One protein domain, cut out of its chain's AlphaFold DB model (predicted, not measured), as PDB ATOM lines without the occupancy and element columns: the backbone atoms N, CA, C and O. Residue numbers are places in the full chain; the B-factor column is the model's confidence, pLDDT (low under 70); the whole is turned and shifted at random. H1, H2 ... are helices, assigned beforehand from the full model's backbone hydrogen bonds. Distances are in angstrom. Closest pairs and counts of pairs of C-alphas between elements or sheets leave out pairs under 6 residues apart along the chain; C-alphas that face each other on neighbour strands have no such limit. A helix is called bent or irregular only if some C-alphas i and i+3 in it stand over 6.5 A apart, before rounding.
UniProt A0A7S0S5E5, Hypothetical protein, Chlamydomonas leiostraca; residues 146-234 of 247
ATOM      1  N   ARG A 146       7.879  24.354 -10.767       84.88
ATOM      2  CA  ARG A 146       6.775  23.920 -11.629       84.88
ATOM      3  C   ARG A 146       6.865  24.455 -13.062       84.88
ATOM      4  O   ARG A 146       6.733  23.676 -13.998       84.88
ATOM      5  N   GLN A 147       7.125  25.747 -13.252       84.69
ATOM      6  CA  GLN A 147       7.291  26.328 -14.591       84.69
ATOM      7  C   GLN A 147       8.553  25.814 -15.292       84.69
ATOM      8  O   GLN A 147       8.522  25.565 -16.494       84.69
ATOM      9  N   ARG A 148       9.653  25.595 -14.557       85.06
ATOM     10  CA  ARG A 148      10.858  24.962 -15.125       85.06
ATOM     11  C   ARG A 148      10.562  23.545 -15.600       85.06
ATOM     12  O   ARG A 148      10.934  23.200 -16.714       85.06
ATOM     13  N   ALA A 149       9.855  22.759 -14.790       91.12
ATOM     14  CA  ALA A 149       9.438  21.411 -15.161       91.12
ATOM     15  C   ALA A 149       8.526  21.420 -16.398       91.12
ATOM     16  O   ALA A 149       8.732  20.622 -17.304       91.12
ATOM     17  N   GLN A 150       7.579  22.359 -16.485       93.69
ATOM     18  CA  GLN A 150       6.717  22.519 -17.662       93.69
ATOM     19  C   GLN A 150       7.508  22.888 -18.922       93.69
ATOM     20  O   GLN A 150       7.276  22.298 -19.974       93.69
ATOM     21  N   HIS A 151       8.471  23.810 -18.828       88.12
ATOM     22  CA  HIS A 151       9.334  24.153 -19.961       88.12
ATOM     23  C   HIS A 151      10.220  22.981 -20.395       88.12
ATOM     24  O   HIS A 151      10.332  22.718 -21.589       88.12
ATOM     25  N   LEU A 152      10.814  22.249 -19.448       93.75
ATOM     26  CA  LEU A 152      11.620  21.065 -19.755       93.75
ATOM     27  C   LEU A 152      10.776  19.950 -20.379       93.75
ATOM     28  O   LEU A 152      11.202  19.349 -21.362       93.75
ATOM     29  N   LEU A 153       9.565  19.715 -19.869       96.00
ATOM     30  CA  LEU A 153       8.630  18.750 -20.441       96.00
ATOM     31  C   LEU A 153       8.213  19.154 -21.861       96.00
ATOM     32  O   LEU A 153       8.208  18.312 -22.753       96.00
ATOM     33  N   ALA A 154       7.920  20.435 -22.097       93.31
ATOM     34  CA  ALA A 154       7.592  20.937 -23.430       93.31
ATOM     35  C   ALA A 154       8.755  20.740 -24.415       93.31
ATOM     36  O   ALA A 154       8.532  20.275 -25.532       93.31
ATOM     37  N   LEU A 155       9.994  21.026 -23.998       94.06
ATOM     38  CA  LEU A 155      11.191  20.788 -24.810       94.06
ATOM     39  C   LEU A 155      11.407  19.295 -25.094       94.06
ATOM     40  O   LEU A 155      11.690  18.933 -26.235       94.06
ATOM     41  N   LEU A 156      11.219  18.430 -24.094       95.81
ATOM     42  CA  LEU A 156      11.290  16.974 -24.256       95.81
ATOM     43  C   LEU A 156      10.239  16.457 -25.242       95.81
ATOM     44  O   LEU A 156      10.567  15.654 -26.110       95.81
ATOM     45  N   LEU A 157       8.996  16.937 -25.155       95.31
ATOM     46  CA  LEU A 157       7.926  16.564 -26.085       95.31
ATOM     47  C   LEU A 157       8.207  17.054 -27.511       95.31
ATOM     48  O   LEU A 157       7.942  16.330 -28.473       95.31
ATOM     49  N   LEU A 158       8.766  18.259 -27.662       93.50
ATOM     50  CA  LEU A 158       9.163  18.794 -28.964       93.50
ATOM     51  C   LEU A 158      10.277  17.944 -29.594       93.50
ATOM     52  O   LEU A 158      10.208  17.592 -30.771       93.50
ATOM     53  N   TRP A 159      11.270  17.569 -28.786       93.06
ATOM     54  CA  TRP A 159      12.373  16.708 -29.201       93.06
ATOM     55  C   TRP A 159      11.894  15.294 -29.557       93.06
ATOM     56  O   TRP A 159      12.251  14.770 -30.611       93.06
ATOM     57  N   ALA A 160      11.009  14.709 -28.745       91.62
ATOM     58  CA  ALA A 160      10.403  13.410 -29.017       91.62
ATOM     59  C   ALA A 160       9.600  13.414 -30.328       91.62
ATOM     60  O   ALA A 160       9.748  12.498 -31.136       91.62
ATOM     61  N   ARG A 161       8.812  14.468 -30.598       91.81
ATOM     62  CA  ARG A 161       8.114  14.635 -31.887       91.81
ATOM     63  C   ARG A 161       9.086  14.696 -33.062       91.81
ATOM     64  O   ARG A 161       8.831  14.056 -34.080       91.81
ATOM     65  N   ALA A 162      10.187  15.436 -32.929       84.94
ATOM     66  CA  ALA A 162      11.204  15.528 -33.974       84.94
ATOM     67  C   ALA A 162      11.875  14.168 -34.242       84.94
ATOM     68  O   ALA A 162      12.015  13.769 -35.396       84.94
ATOM     69  N   MET A 163      12.219  13.420 -33.188       88.06
ATOM     70  CA  MET A 163      12.765  12.064 -33.316       88.06
ATOM     71  C   MET A 163      11.780  11.092 -33.961       88.06
ATOM     72  O   MET A 163      12.163  10.316 -34.834       88.06
ATOM     73  N   TRP A 164      10.507  11.142 -33.568       89.38
ATOM     74  CA  TRP A 164       9.478  10.267 -34.123       89.38
ATOM     75  C   TRP A 164       9.243  10.546 -35.613       89.38
ATOM     76  O   TRP A 164       9.206   9.621 -36.422       89.38
ATOM     77  N   ALA A 165       9.198  11.826 -36.001       82.38
ATOM     78  CA  ALA A 165       9.134  12.231 -37.404       82.38
ATOM     79  C   ALA A 165      10.354  11.737 -38.202       82.38
ATOM     80  O   ALA A 165      10.194  11.213 -39.305       82.38
ATOM     81  N   ALA A 166      11.561  11.835 -37.635       76.56
ATOM     82  CA  ALA A 166      12.774  11.327 -38.268       76.56
ATOM     83  C   ALA A 166      12.739   9.799 -38.449       76.56
ATOM     84  O   ALA A 166      13.091   9.306 -39.520       76.56
ATOM     85  N   LEU A 167      12.267   9.048 -37.448       80.31
ATOM     86  CA  LEU A 167      12.141   7.587 -37.516       80.31
ATOM     87  C   LEU A 167      11.153   7.131 -38.595       80.31
ATOM     88  O   LEU A 167      11.425   6.154 -39.284       80.31
ATOM     89  N   ILE A 168      10.041   7.845 -38.781       81.19
ATOM     90  CA  ILE A 168       9.052   7.528 -39.824       81.19
ATOM     91  C   ILE A 168       9.559   7.911 -41.214       81.19
ATOM     92  O   ILE A 168       9.334   7.184 -42.180       81.19
ATOM     93  N   ALA A 169      10.276   9.030 -41.329       77.00
ATOM     94  CA  ALA A 169      10.826   9.489 -42.599       77.00
ATOM     95  C   ALA A 169      12.065   8.688 -43.050       77.00
ATOM     96  O   ALA A 169      12.389   8.664 -44.237       77.00
ATOM     97  N   TRP A 170      12.769   8.001 -42.143       75.81
ATOM     98  CA  TRP A 170      14.036   7.328 -42.455       75.81
ATOM     99  C   TRP A 170      13.924   6.116 -43.407       75.81
ATOM    100  O   TRP A 170      14.709   6.044 -44.362       75.81
ATOM    101  N   PRO A 171      12.976   5.170 -43.230       79.44
ATOM    102  CA  PRO A 171      12.800   4.039 -44.143       79.44
ATOM    103  C   PRO A 171      12.500   4.432 -45.600       79.44
ATOM    104  O   PRO A 171      13.204   3.928 -46.482       79.44
ATOM    105  N   PRO A 172      11.544   5.340 -45.906       74.31
ATOM    106  CA  PRO A 172      11.266   5.722 -47.289       74.31
ATOM    107  C   PRO A 172      12.438   6.481 -47.920       74.31
ATOM    108  O   PRO A 172      12.743   6.258 -49.090       74.31
ATOM    109  N   VAL A 173      13.173   7.296 -47.153       75.25
ATOM    110  CA  VAL A 173      14.388   7.967 -47.644       75.25
ATOM    111  C   VAL A 173      15.482   6.954 -47.987       75.25
ATOM    112  O   VAL A 173      16.127   7.080 -49.030       75.25
ATOM    113  N   ARG A 174      15.683   5.912 -47.167       76.50
ATOM    114  CA  ARG A 174      16.619   4.819 -47.483       76.50
ATOM    115  C   ARG A 174      16.189   4.027 -48.716       76.50
ATOM    116  O   ARG A 174      17.040   3.750 -49.561       76.50
ATOM    117  N   ALA A 175      14.902   3.706 -48.843       76.31
ATOM    118  CA  ALA A 175      14.357   2.998 -50.000       76.31
ATOM    119  C   ALA A 175      14.521   3.816 -51.293       76.31
ATOM    120  O   ALA A 175      15.029   3.298 -52.287       76.31
ATOM    121  N   LEU A 176      14.200   5.114 -51.263       71.31
ATOM    122  CA  LEU A 176      14.382   6.027 -52.395       71.31
ATOM    123  C   LEU A 176      15.858   6.214 -52.753       71.31
ATOM    124  O   LEU A 176      16.210   6.193 -53.930       71.31
ATOM    125  N   ARG A 177      16.754   6.323 -51.763       73.19
ATOM    126  CA  ARG A 177      18.204   6.417 -52.000       73.19
ATOM    127  C   ARG A 177      18.768   5.123 -52.594       73.19
ATOM    128  O   ARG A 177      19.627   5.189 -53.472       73.19
ATOM    129  N   ALA A 178      18.282   3.959 -52.159       74.56
ATOM    130  CA  ALA A 178      18.644   2.663 -52.732       74.56
ATOM    131  C   ALA A 178      18.119   2.504 -54.172       74.56
ATOM    132  O   ALA A 178      18.872   2.084 -55.051       74.56
ATOM    133  N   ALA A 179      16.875   2.913 -54.440       69.69
ATOM    134  CA  ALA A 179      16.287   2.924 -55.781       69.69
ATOM    135  C   ALA A 179      17.016   3.896 -56.730       69.69
ATOM    136  O   ALA A 179      17.312   3.547 -57.870       69.69
ATOM    137  N   ALA A 180      17.400   5.082 -56.247       65.38
ATOM    138  CA  ALA A 180      18.168   6.061 -57.016       65.38
ATOM    139  C   ALA A 180      19.593   5.578 -57.360       65.38
ATOM    140  O   ALA A 180      20.125   5.949 -58.406       65.38
ATOM    141  N   ARG A 181      20.215   4.736 -56.516       70.00
ATOM    142  CA  ARG A 181      21.517   4.104 -56.814       70.00
ATOM    143  C   ARG A 181      21.421   3.033 -57.903       70.00
ATOM    144  O   ARG A 181      22.393   2.840 -58.623       70.00
ATOM    145  N   ARG A 182      20.261   2.389 -58.081       73.31
ATOM    146  CA  ARG A 182      20.021   1.363 -59.117       73.31
ATOM    147  C   ARG A 182      19.752   1.933 -60.522       73.31
ATOM    148  O   ARG A 182      19.174   1.251 -61.352       73.31
ATOM    149  N   GLN A 183      20.195   3.160 -60.805       61.00
ATOM    150  CA  GLN A 183      20.119   3.797 -62.130       61.00
ATOM    151  C   GLN A 183      18.708   3.902 -62.747       61.00
ATOM    152  O   GLN A 183      18.551   3.807 -63.958       61.00
ATOM    153  N   LEU A 184      17.667   4.183 -61.957       60.31
ATOM    154  CA  LEU A 184      16.393   4.642 -62.527       60.31
ATOM    155  C   LEU A 184      16.454   6.171 -62.722       60.31
ATOM    156  O   LEU A 184      16.431   6.901 -61.723       60.31
ATOM    157  N   PRO A 185      16.532   6.702 -63.961       67.50
ATOM    158  CA  PRO A 185      16.595   8.149 -64.211       67.50
ATOM    159  C   PRO A 185      15.402   8.902 -63.596       67.50
ATOM    160  O   PRO A 185      15.559  10.011 -63.085       67.50
ATOM    161  N   VAL A 186      14.240   8.246 -63.521       67.50
ATOM    162  CA  VAL A 186      13.017   8.759 -62.884       67.50
ATOM    163  C   VAL A 186      13.175   8.917 -61.364       67.50
ATOM    164  O   VAL A 186      12.761   9.927 -60.796       67.50
ATOM    165  N   ALA A 187      13.852   7.980 -60.690       61.00
ATOM    166  CA  ALA A 187      14.083   8.047 -59.244       61.00
ATOM    167  C   ALA A 187      15.061   9.173 -58.863       61.00
ATOM    168  O   ALA A 187      14.899   9.815 -57.825       61.00
ATOM    169  N   ARG A 188      16.049   9.466 -59.722       64.19
ATOM    170  CA  ARG A 188      16.956  10.618 -59.549       64.19
ATOM    171  C   ARG A 188      16.223  11.956 -59.677       64.19
ATOM    172  O   ARG A 188      16.508  12.866 -58.898       64.19
ATOM    173  N   ALA A 189      15.290  12.071 -60.622       70.81
ATOM    174  CA  ALA A 189      14.483  13.276 -60.817       70.81
ATOM    175  C   ALA A 189      13.513  13.519 -59.646       70.81
ATOM    176  O   ALA A 189      13.436  14.633 -59.123       70.81
ATOM    177  N   LEU A 190      12.843  12.465 -59.165       68.62
ATOM    178  CA  LEU A 190      11.983  12.533 -57.980       68.62
ATOM    179  C   LEU A 190      12.775  12.880 -56.713       68.62
ATOM    180  O   LEU A 190      12.358  13.750 -55.952       68.62
ATOM    181  N   TYR A 191      13.953  12.282 -56.507       67.69
ATOM    182  CA  TYR A 191      14.794  12.593 -55.347       67.69
ATOM    183  C   TYR A 191      15.255  14.057 -55.337       67.69
ATOM    184  O   TYR A 191      15.162  14.715 -54.303       67.69
ATOM    185  N   ARG A 192      15.707  14.594 -56.480       73.50
ATOM    186  CA  ARG A 192      16.141  15.999 -56.574       73.50
ATOM    187  C   ARG A 192      15.001  16.993 -56.351       73.50
ATOM    188  O   ARG A 192      15.230  18.009 -55.713       73.50
ATOM    189  N   SER A 193      13.804  16.705 -56.858       75.19
ATOM    190  CA  SER A 193      12.665  17.629 -56.760       75.19
ATOM    191  C   SER A 193      11.968  17.605 -55.400       75.19
ATOM    192  O   SER A 193      11.502  18.645 -54.949       75.19
ATOM    193  N   THR A 194      11.905  16.448 -54.730       72.00
ATOM    194  CA  THR A 194      11.108  16.295 -53.495       72.00
ATOM    195  C   THR A 194      11.951  16.163 -52.230       72.00
ATOM    196  O   THR A 194      11.637  16.777 -51.215       72.00
ATOM    197  N   LEU A 195      13.038  15.387 -52.272       69.69
ATOM    198  CA  LEU A 195      13.851  15.083 -51.092       69.69
ATOM    199  C   LEU A 195      15.087  15.970 -50.955       69.69
ATOM    200  O   LEU A 195      15.512  16.211 -49.830       69.69
ATOM    201  N   GLY A 196      15.634  16.481 -52.061       74.88
ATOM    202  CA  GLY A 196      16.745  17.439 -52.057       74.88
ATOM    203  C   GLY A 196      16.507  18.632 -51.120       74.88
ATOM    204  O   GLY A 196      17.288  18.809 -50.190       74.88
ATOM    205  N   PRO A 197      15.386  19.365 -51.255       75.44
ATOM    206  CA  PRO A 197      15.091  20.519 -50.403       75.44
ATOM    207  C   PRO A 197      14.952  20.161 -48.918       75.44
ATOM    208  O   PRO A 197      15.348  20.932 -48.050       75.44
ATOM    209  N   VAL A 198      14.406  18.980 -48.611       72.12
ATOM    210  CA  VAL A 198      14.239  18.506 -47.229       72.12
ATOM    211  C   VAL A 198      15.591  18.143 -46.616       72.12
ATOM    212  O   VAL A 198      15.857  18.486 -45.466       72.12
ATOM    213  N   VAL A 199      16.463  17.482 -47.380       72.31
ATOM    214  CA  VAL A 199      17.828  17.153 -46.947       72.31
ATOM    215  C   VAL A 199      18.649  18.426 -46.742       72.31
ATOM    216  O   VAL A 199      19.306  18.545 -45.709       72.31
ATOM    217  N   ASP A 200      18.551  19.398 -47.651       72.25
ATOM    218  CA  ASP A 200      19.219  20.696 -47.517       72.25
ATOM    219  C   ASP A 200      18.695  21.471 -46.302       72.25
ATOM    220  O   ASP A 200      19.481  22.022 -45.536       72.25
ATOM    221  N   MET A 201      17.382  21.453 -46.044       70.94
ATOM    222  CA  MET A 201      16.807  22.087 -44.855       70.94
ATOM    223  C   MET A 201      17.316  21.438 -43.559       70.94
ATOM    224  O   MET A 201      17.716  22.143 -42.632       70.94
ATOM    225  N   VAL A 202      17.349  20.103 -43.484       70.94
ATOM    226  CA  VAL A 202      17.915  19.379 -42.330       70.94
ATOM    227  C   VAL A 202      19.395  19.721 -42.155       70.94
ATOM    228  O   VAL A 202      19.853  19.898 -41.026       70.94
ATOM    229  N   TYR A 203      20.129  19.872 -43.257       67.69
ATOM    230  CA  TYR A 203      21.533  20.261 -43.244       67.69
ATOM    231  C   TYR A 203      21.733  21.685 -42.705       67.69
ATOM    232  O   TYR A 203      22.570  21.901 -41.831       67.69
ATOM    233  N   VAL A 204      20.921  22.645 -43.155       69.31
ATOM    234  CA  VAL A 204      20.928  24.033 -42.662       69.31
ATOM    235  C   VAL A 204      20.620  24.083 -41.164       69.31
ATOM    236  O   VAL A 204      21.304  24.780 -40.415       69.31
ATOM    237  N   VAL A 205      19.643  23.300 -40.698       67.50
ATOM    238  CA  VAL A 205      19.319  23.206 -39.267       67.50
ATOM    239  C   VAL A 205      20.484  22.596 -38.482       67.50
ATOM    240  O   VAL A 205      20.883  23.159 -37.464       67.50
ATOM    241  N   ALA A 206      21.089  21.507 -38.958       59.75
ATOM    242  CA  ALA A 206      22.246  20.890 -38.307       59.75
ATOM    243  C   ALA A 206      23.456  21.844 -38.235       59.75
ATOM    244  O   ALA A 206      24.072  21.973 -37.176       59.75
ATOM    245  N   ALA A 207      23.743  22.572 -39.317       59.84
ATOM    246  CA  ALA A 207      24.812  23.569 -39.375       59.84
ATOM    247  C   ALA A 207      24.540  24.784 -38.469       59.84
ATOM    248  O   ALA A 207      25.470  25.350 -37.902       59.84
ATOM    249  N   SER A 208      23.272  25.165 -38.270       62.94
ATOM    250  CA  SER A 208      22.906  26.247 -37.341       62.94
ATOM    251  C   SER A 208      23.131  25.883 -35.868       62.94
ATOM    252  O   SER A 208      23.402  26.760 -35.049       62.94
ATOM    253  N   VAL A 209      23.055  24.591 -35.532       67.12
ATOM    254  CA  VAL A 209      23.293  24.074 -34.174       67.12
ATOM    255  C   VAL A 209      24.779  23.776 -33.946       67.12
ATOM    256  O   VAL A 209      25.274  23.949 -32.833       67.12
ATOM    257  N   ASN A 210      25.505  23.359 -34.986       60.97
ATOM    258  CA  ASN A 210      26.946  23.139 -34.937       60.97
ATOM    259  C   ASN A 210      27.624  23.664 -36.221       60.97
ATOM    260  O   ASN A 210      27.662  22.950 -37.226       60.97
ATOM    261  N   PRO A 211      28.198  24.882 -36.199       67.69
ATOM    262  CA  PRO A 211      28.758  25.522 -37.393       67.69
ATOM    263  C   PRO A 211      29.995  24.809 -37.959       67.69
ATOM    264  O   PRO A 211      30.393  25.080 -39.088       67.69
ATOM    265  N   SER A 212      30.589  23.877 -37.210       67.31
ATOM    266  CA  SER A 212      31.727  23.068 -37.662       67.31
ATOM    267  C   SER A 212      31.313  21.834 -38.473       67.31
ATOM    268  O   SER A 212      32.185  21.107 -38.947       67.31
ATOM    269  N   PHE A 213      30.011  21.559 -38.609       56.22
ATOM    270  CA  PHE A 213      29.493  20.361 -39.266       56.22
ATOM    271  C   PHE A 213      29.637  20.452 -40.794       56.22
ATOM    272  O   PHE A 213      28.958  21.236 -41.461       56.22
ATOM    273  N   THR A 214      30.520  19.625 -41.361       70.06
ATOM    274  CA  THR A 214      30.720  19.508 -42.819       70.06
ATOM    275  C   THR A 214      30.141  18.193 -43.358       70.06
ATOM    276  O   THR A 214      30.123  17.195 -42.632       70.06
ATOM    277  N   PRO A 215      29.702  18.123 -44.633       59.62
ATOM    278  CA  PRO A 215      29.002  16.939 -45.142       59.62
ATOM    279  C   PRO A 215      29.906  15.701 -45.130       59.62
ATOM    280  O   PRO A 215      29.458  14.595 -44.834       59.62
ATOM    281  N   GLY A 216      31.209  15.911 -45.365       70.56
ATOM    282  CA  GLY A 216      32.223  14.860 -45.321       70.56
ATOM    283  C   GLY A 216      32.474  14.295 -43.921       70.56
ATOM    284  O   GLY A 216      32.839  13.129 -43.800       70.56
ATOM    285  N   GLN A 217      32.225  15.059 -42.852       65.81
ATOM    286  CA  GLN A 217      32.347  14.543 -41.483       65.81
ATOM    287  C   GLN A 217      31.231  13.555 -41.143       65.81
ATOM    288  O   GLN A 217      31.494  12.571 -40.460       65.81
ATOM    289  N   ALA A 218      30.009  13.762 -41.644       62.94
ATOM    290  CA  ALA A 218      28.910  12.821 -41.426       62.94
ATOM    291  C   ALA A 218      29.187  11.460 -42.089       62.94
ATOM    292  O   ALA A 218      28.948  10.414 -41.484       62.94
ATOM    293  N   GLU A 219      29.740  11.467 -43.307       67.88
ATOM    294  CA  GLU A 219      30.167  10.243 -43.992       67.88
ATOM    295  C   GLU A 219      31.369   9.594 -43.291       67.88
ATOM    296  O   GLU A 219      31.349   8.386 -43.054       67.88
ATOM    297  N   ALA A 220      32.363  10.377 -42.857       68.56
ATOM    298  CA  ALA A 220      33.508   9.866 -42.099       68.56
ATOM    299  C   ALA A 220      33.097   9.237 -40.755       68.56
ATOM    300  O   ALA A 220      33.577   8.156 -40.412       68.56
ATOM    301  N   MET A 221      32.165   9.856 -40.023       72.25
ATOM    302  CA  MET A 221      31.621   9.310 -38.775       72.25
ATOM    303  C   MET A 221      30.799   8.042 -39.020       72.25
ATOM    304  O   MET A 221      30.895   7.098 -38.239       72.25
ATOM    305  N   ALA A 222      30.029   7.975 -40.111       69.06
ATOM    306  CA  ALA A 222      29.292   6.767 -40.479       69.06
ATOM    307  C   ALA A 222      30.236   5.606 -40.842       69.06
ATOM    308  O   ALA A 222      30.003   4.474 -40.418       69.06
ATOM    309  N   HIS A 223      31.324   5.884 -41.567       74.12
ATOM    310  CA  HIS A 223      32.358   4.894 -41.874       74.12
ATOM    311  C   HIS A 223      33.122   4.442 -40.623       74.12
ATOM    312  O   HIS A 223      33.335   3.243 -40.452       74.12
ATOM    313  N   GLN A 224      33.466   5.358 -39.713       75.75
ATOM    314  CA  GLN A 224      34.097   5.016 -38.435       75.75
ATOM    315  C   GLN A 224      33.174   4.200 -37.525       75.75
ATOM    316  O   GLN A 224      33.625   3.233 -36.918       75.75
ATOM    317  N   ALA A 225      31.883   4.533 -37.454       73.31
ATOM    318  CA  ALA A 225      30.910   3.774 -36.671       73.31
ATOM    319  C   ALA A 225      30.695   2.361 -37.240       73.31
ATOM    320  O   ALA A 225      30.652   1.397 -36.479       73.31
ATOM    321  N   ALA A 226      30.624   2.222 -38.568       75.50
ATOM    322  CA  ALA A 226      30.537   0.918 -39.224       75.50
ATOM    323  C   ALA A 226      31.808   0.078 -39.001       75.50
ATOM    324  O   ALA A 226      31.709  -1.105 -38.681       75.50
ATOM    325  N   ALA A 227      32.993   0.693 -39.089       74.06
ATOM    326  CA  ALA A 227      34.264   0.031 -38.800       74.06
ATOM    327  C   ALA A 227      34.372  -0.395 -37.324       74.06
ATOM    328  O   ALA A 227      34.823  -1.500 -37.034       74.06
ATOM    329  N   ALA A 228      33.900   0.434 -36.388       72.00
ATOM    330  CA  ALA A 228      33.868   0.104 -34.964       72.00
ATOM    331  C   ALA A 228      32.915  -1.064 -34.659       72.00
ATOM    332  O   ALA A 228      33.250  -1.942 -33.867       72.00
ATOM    333  N   GLN A 229      31.753  -1.119 -35.320       76.81
ATOM    334  CA  GLN A 229      30.817  -2.242 -35.200       76.81
ATOM    335  C   GLN A 229      31.395  -3.542 -35.774       76.81
ATOM    336  O   GLN A 229      31.215  -4.603 -35.181       76.81
ATOM    337  N   GLN A 230      32.128  -3.466 -36.888       77.12
ATOM    338  CA  GLN A 230      32.821  -4.621 -37.469       77.12
ATOM    339  C   GLN A 230      33.973  -5.111 -36.580       77.12
ATOM    340  O   GLN A 230      34.109  -6.314 -36.378       77.12
ATOM    341  N   ALA A 231      34.756  -4.202 -35.992       70.31
ATOM    342  CA  ALA A 231      35.821  -4.549 -35.051       70.31
ATOM    343  C   ALA A 231      35.273  -5.187 -33.761       70.31
ATOM    344  O   ALA A 231      35.820  -6.183 -33.287       70.31
ATOM    345  N   ALA A 232      34.154  -4.669 -33.240       69.88
ATOM    346  CA  ALA A 232      33.464  -5.242 -32.086       69.88
ATOM    347  C   ALA A 232      32.901  -6.644 -32.380       69.88
ATOM    348  O   ALA A 232      33.016  -7.537 -31.545       69.88
ATOM    349  N   ALA A 233      32.346  -6.864 -33.577       72.62
ATOM    350  CA  ALA A 233      31.867  -8.180 -34.006       72.62
ATOM    351  C   ALA A 233      33.008  -9.193 -34.229       72.62
ATOM    352  O   ALA A 233      32.802 -10.391 -34.061       72.62
ATOM    353  N   ALA A 234      34.209  -8.722 -34.574       78.88
ATOM    354  CA  ALA A 234      35.397  -9.553 -34.774       78.88
ATOM    355  C   ALA A 234      36.187  -9.843 -33.480       78.88
ATOM    356  O   ALA A 234      37.231 -10.489 -33.542       78.88
TER     357      ALA A 234
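What this domain is: This is residues 146 to 234 of the 247 residues of the protein "Hypothetical protein" of Chlamydomonas leiostraca (UniProt A0A7S0S5E5). A long bent helix, H1, folds back at its far end into a second bent helix, H2, and a third helix, H3, sticks out as an arm with residues 216 to 234; residues 146 to 172 of H1 stick out as a longer arm. The parts meet at a single helical hairpin, H1b with H2a, and the model is open, with few contacts. The printed part has 89 residues with three named helices, in the order H1, H2, H3, and no named strand; the class is all helix. The whole is loose, with a radius of gyration of the C-alphas of 17.4 A, and the C-alphas span 56 by 40 by 25 A.

Where its parts are: H1, residues 146 to 181, was assigned by its hydrogen bonds as one helix but is bent, with C-alphas 168 and 171 being 6.7 A apart. Its arm H1a, residues 146 to 168, begins with C-alpha 146 at (6.775, 23.920, -11.629) and is 32.7 A long from first to last C-alpha. Its arm H1b, residues 171 to 181, is 15.4 A long. H2, residues 185 to 209, was also assigned by its hydrogen bonds as one helix but is bent, with C-alphas 194 and 197 being 6.6 A apart. Its arm H2a, residues 185 to 194, is 14.5 A long, with C-alpha 185 at (16.595, 8.149, -64.211). Its arm H2b, residues 197 to 209, is 18.5 A long. H3, residues 215 to 233, is 27.6 A long and ends with C-alpha 233 at (31.867, -8.180, -34.006).

How they stand to each other: H1a and H1b stand at a steep tilt of 37 degrees, only just past shallow. H1b and H2a form a helical hairpin. They touch, with 7 pairs of C-alphas within 8 A, and their closest C-alphas, those of Ala 180 and Ala 187, are 5.1 A apart. They run opposite ways at a steep tilt of 43 degrees. H2a and H2b stand at a steep tilt of 48 degrees. H1a, H2b and H3 touch no helix. H2b and H3 are only just apart, with 8.4 A between their closest C-alphas. Every backbone O i to N i+4 pair is within hydrogen-bond range in H1a, H1b, H2a, H2b and H3.

The domain as a whole: The two C-alphas farthest apart, those of Arg 146 and Gln 183, are 56.0 A apart. The printed part has no cut, and the links H1 to H2 and H2 to H3 are tight. The mean pLDDT of the printed part is 75.0; 29 residues are under 70, among them residues 183 to 188, 203 to 213 and 217 to 220.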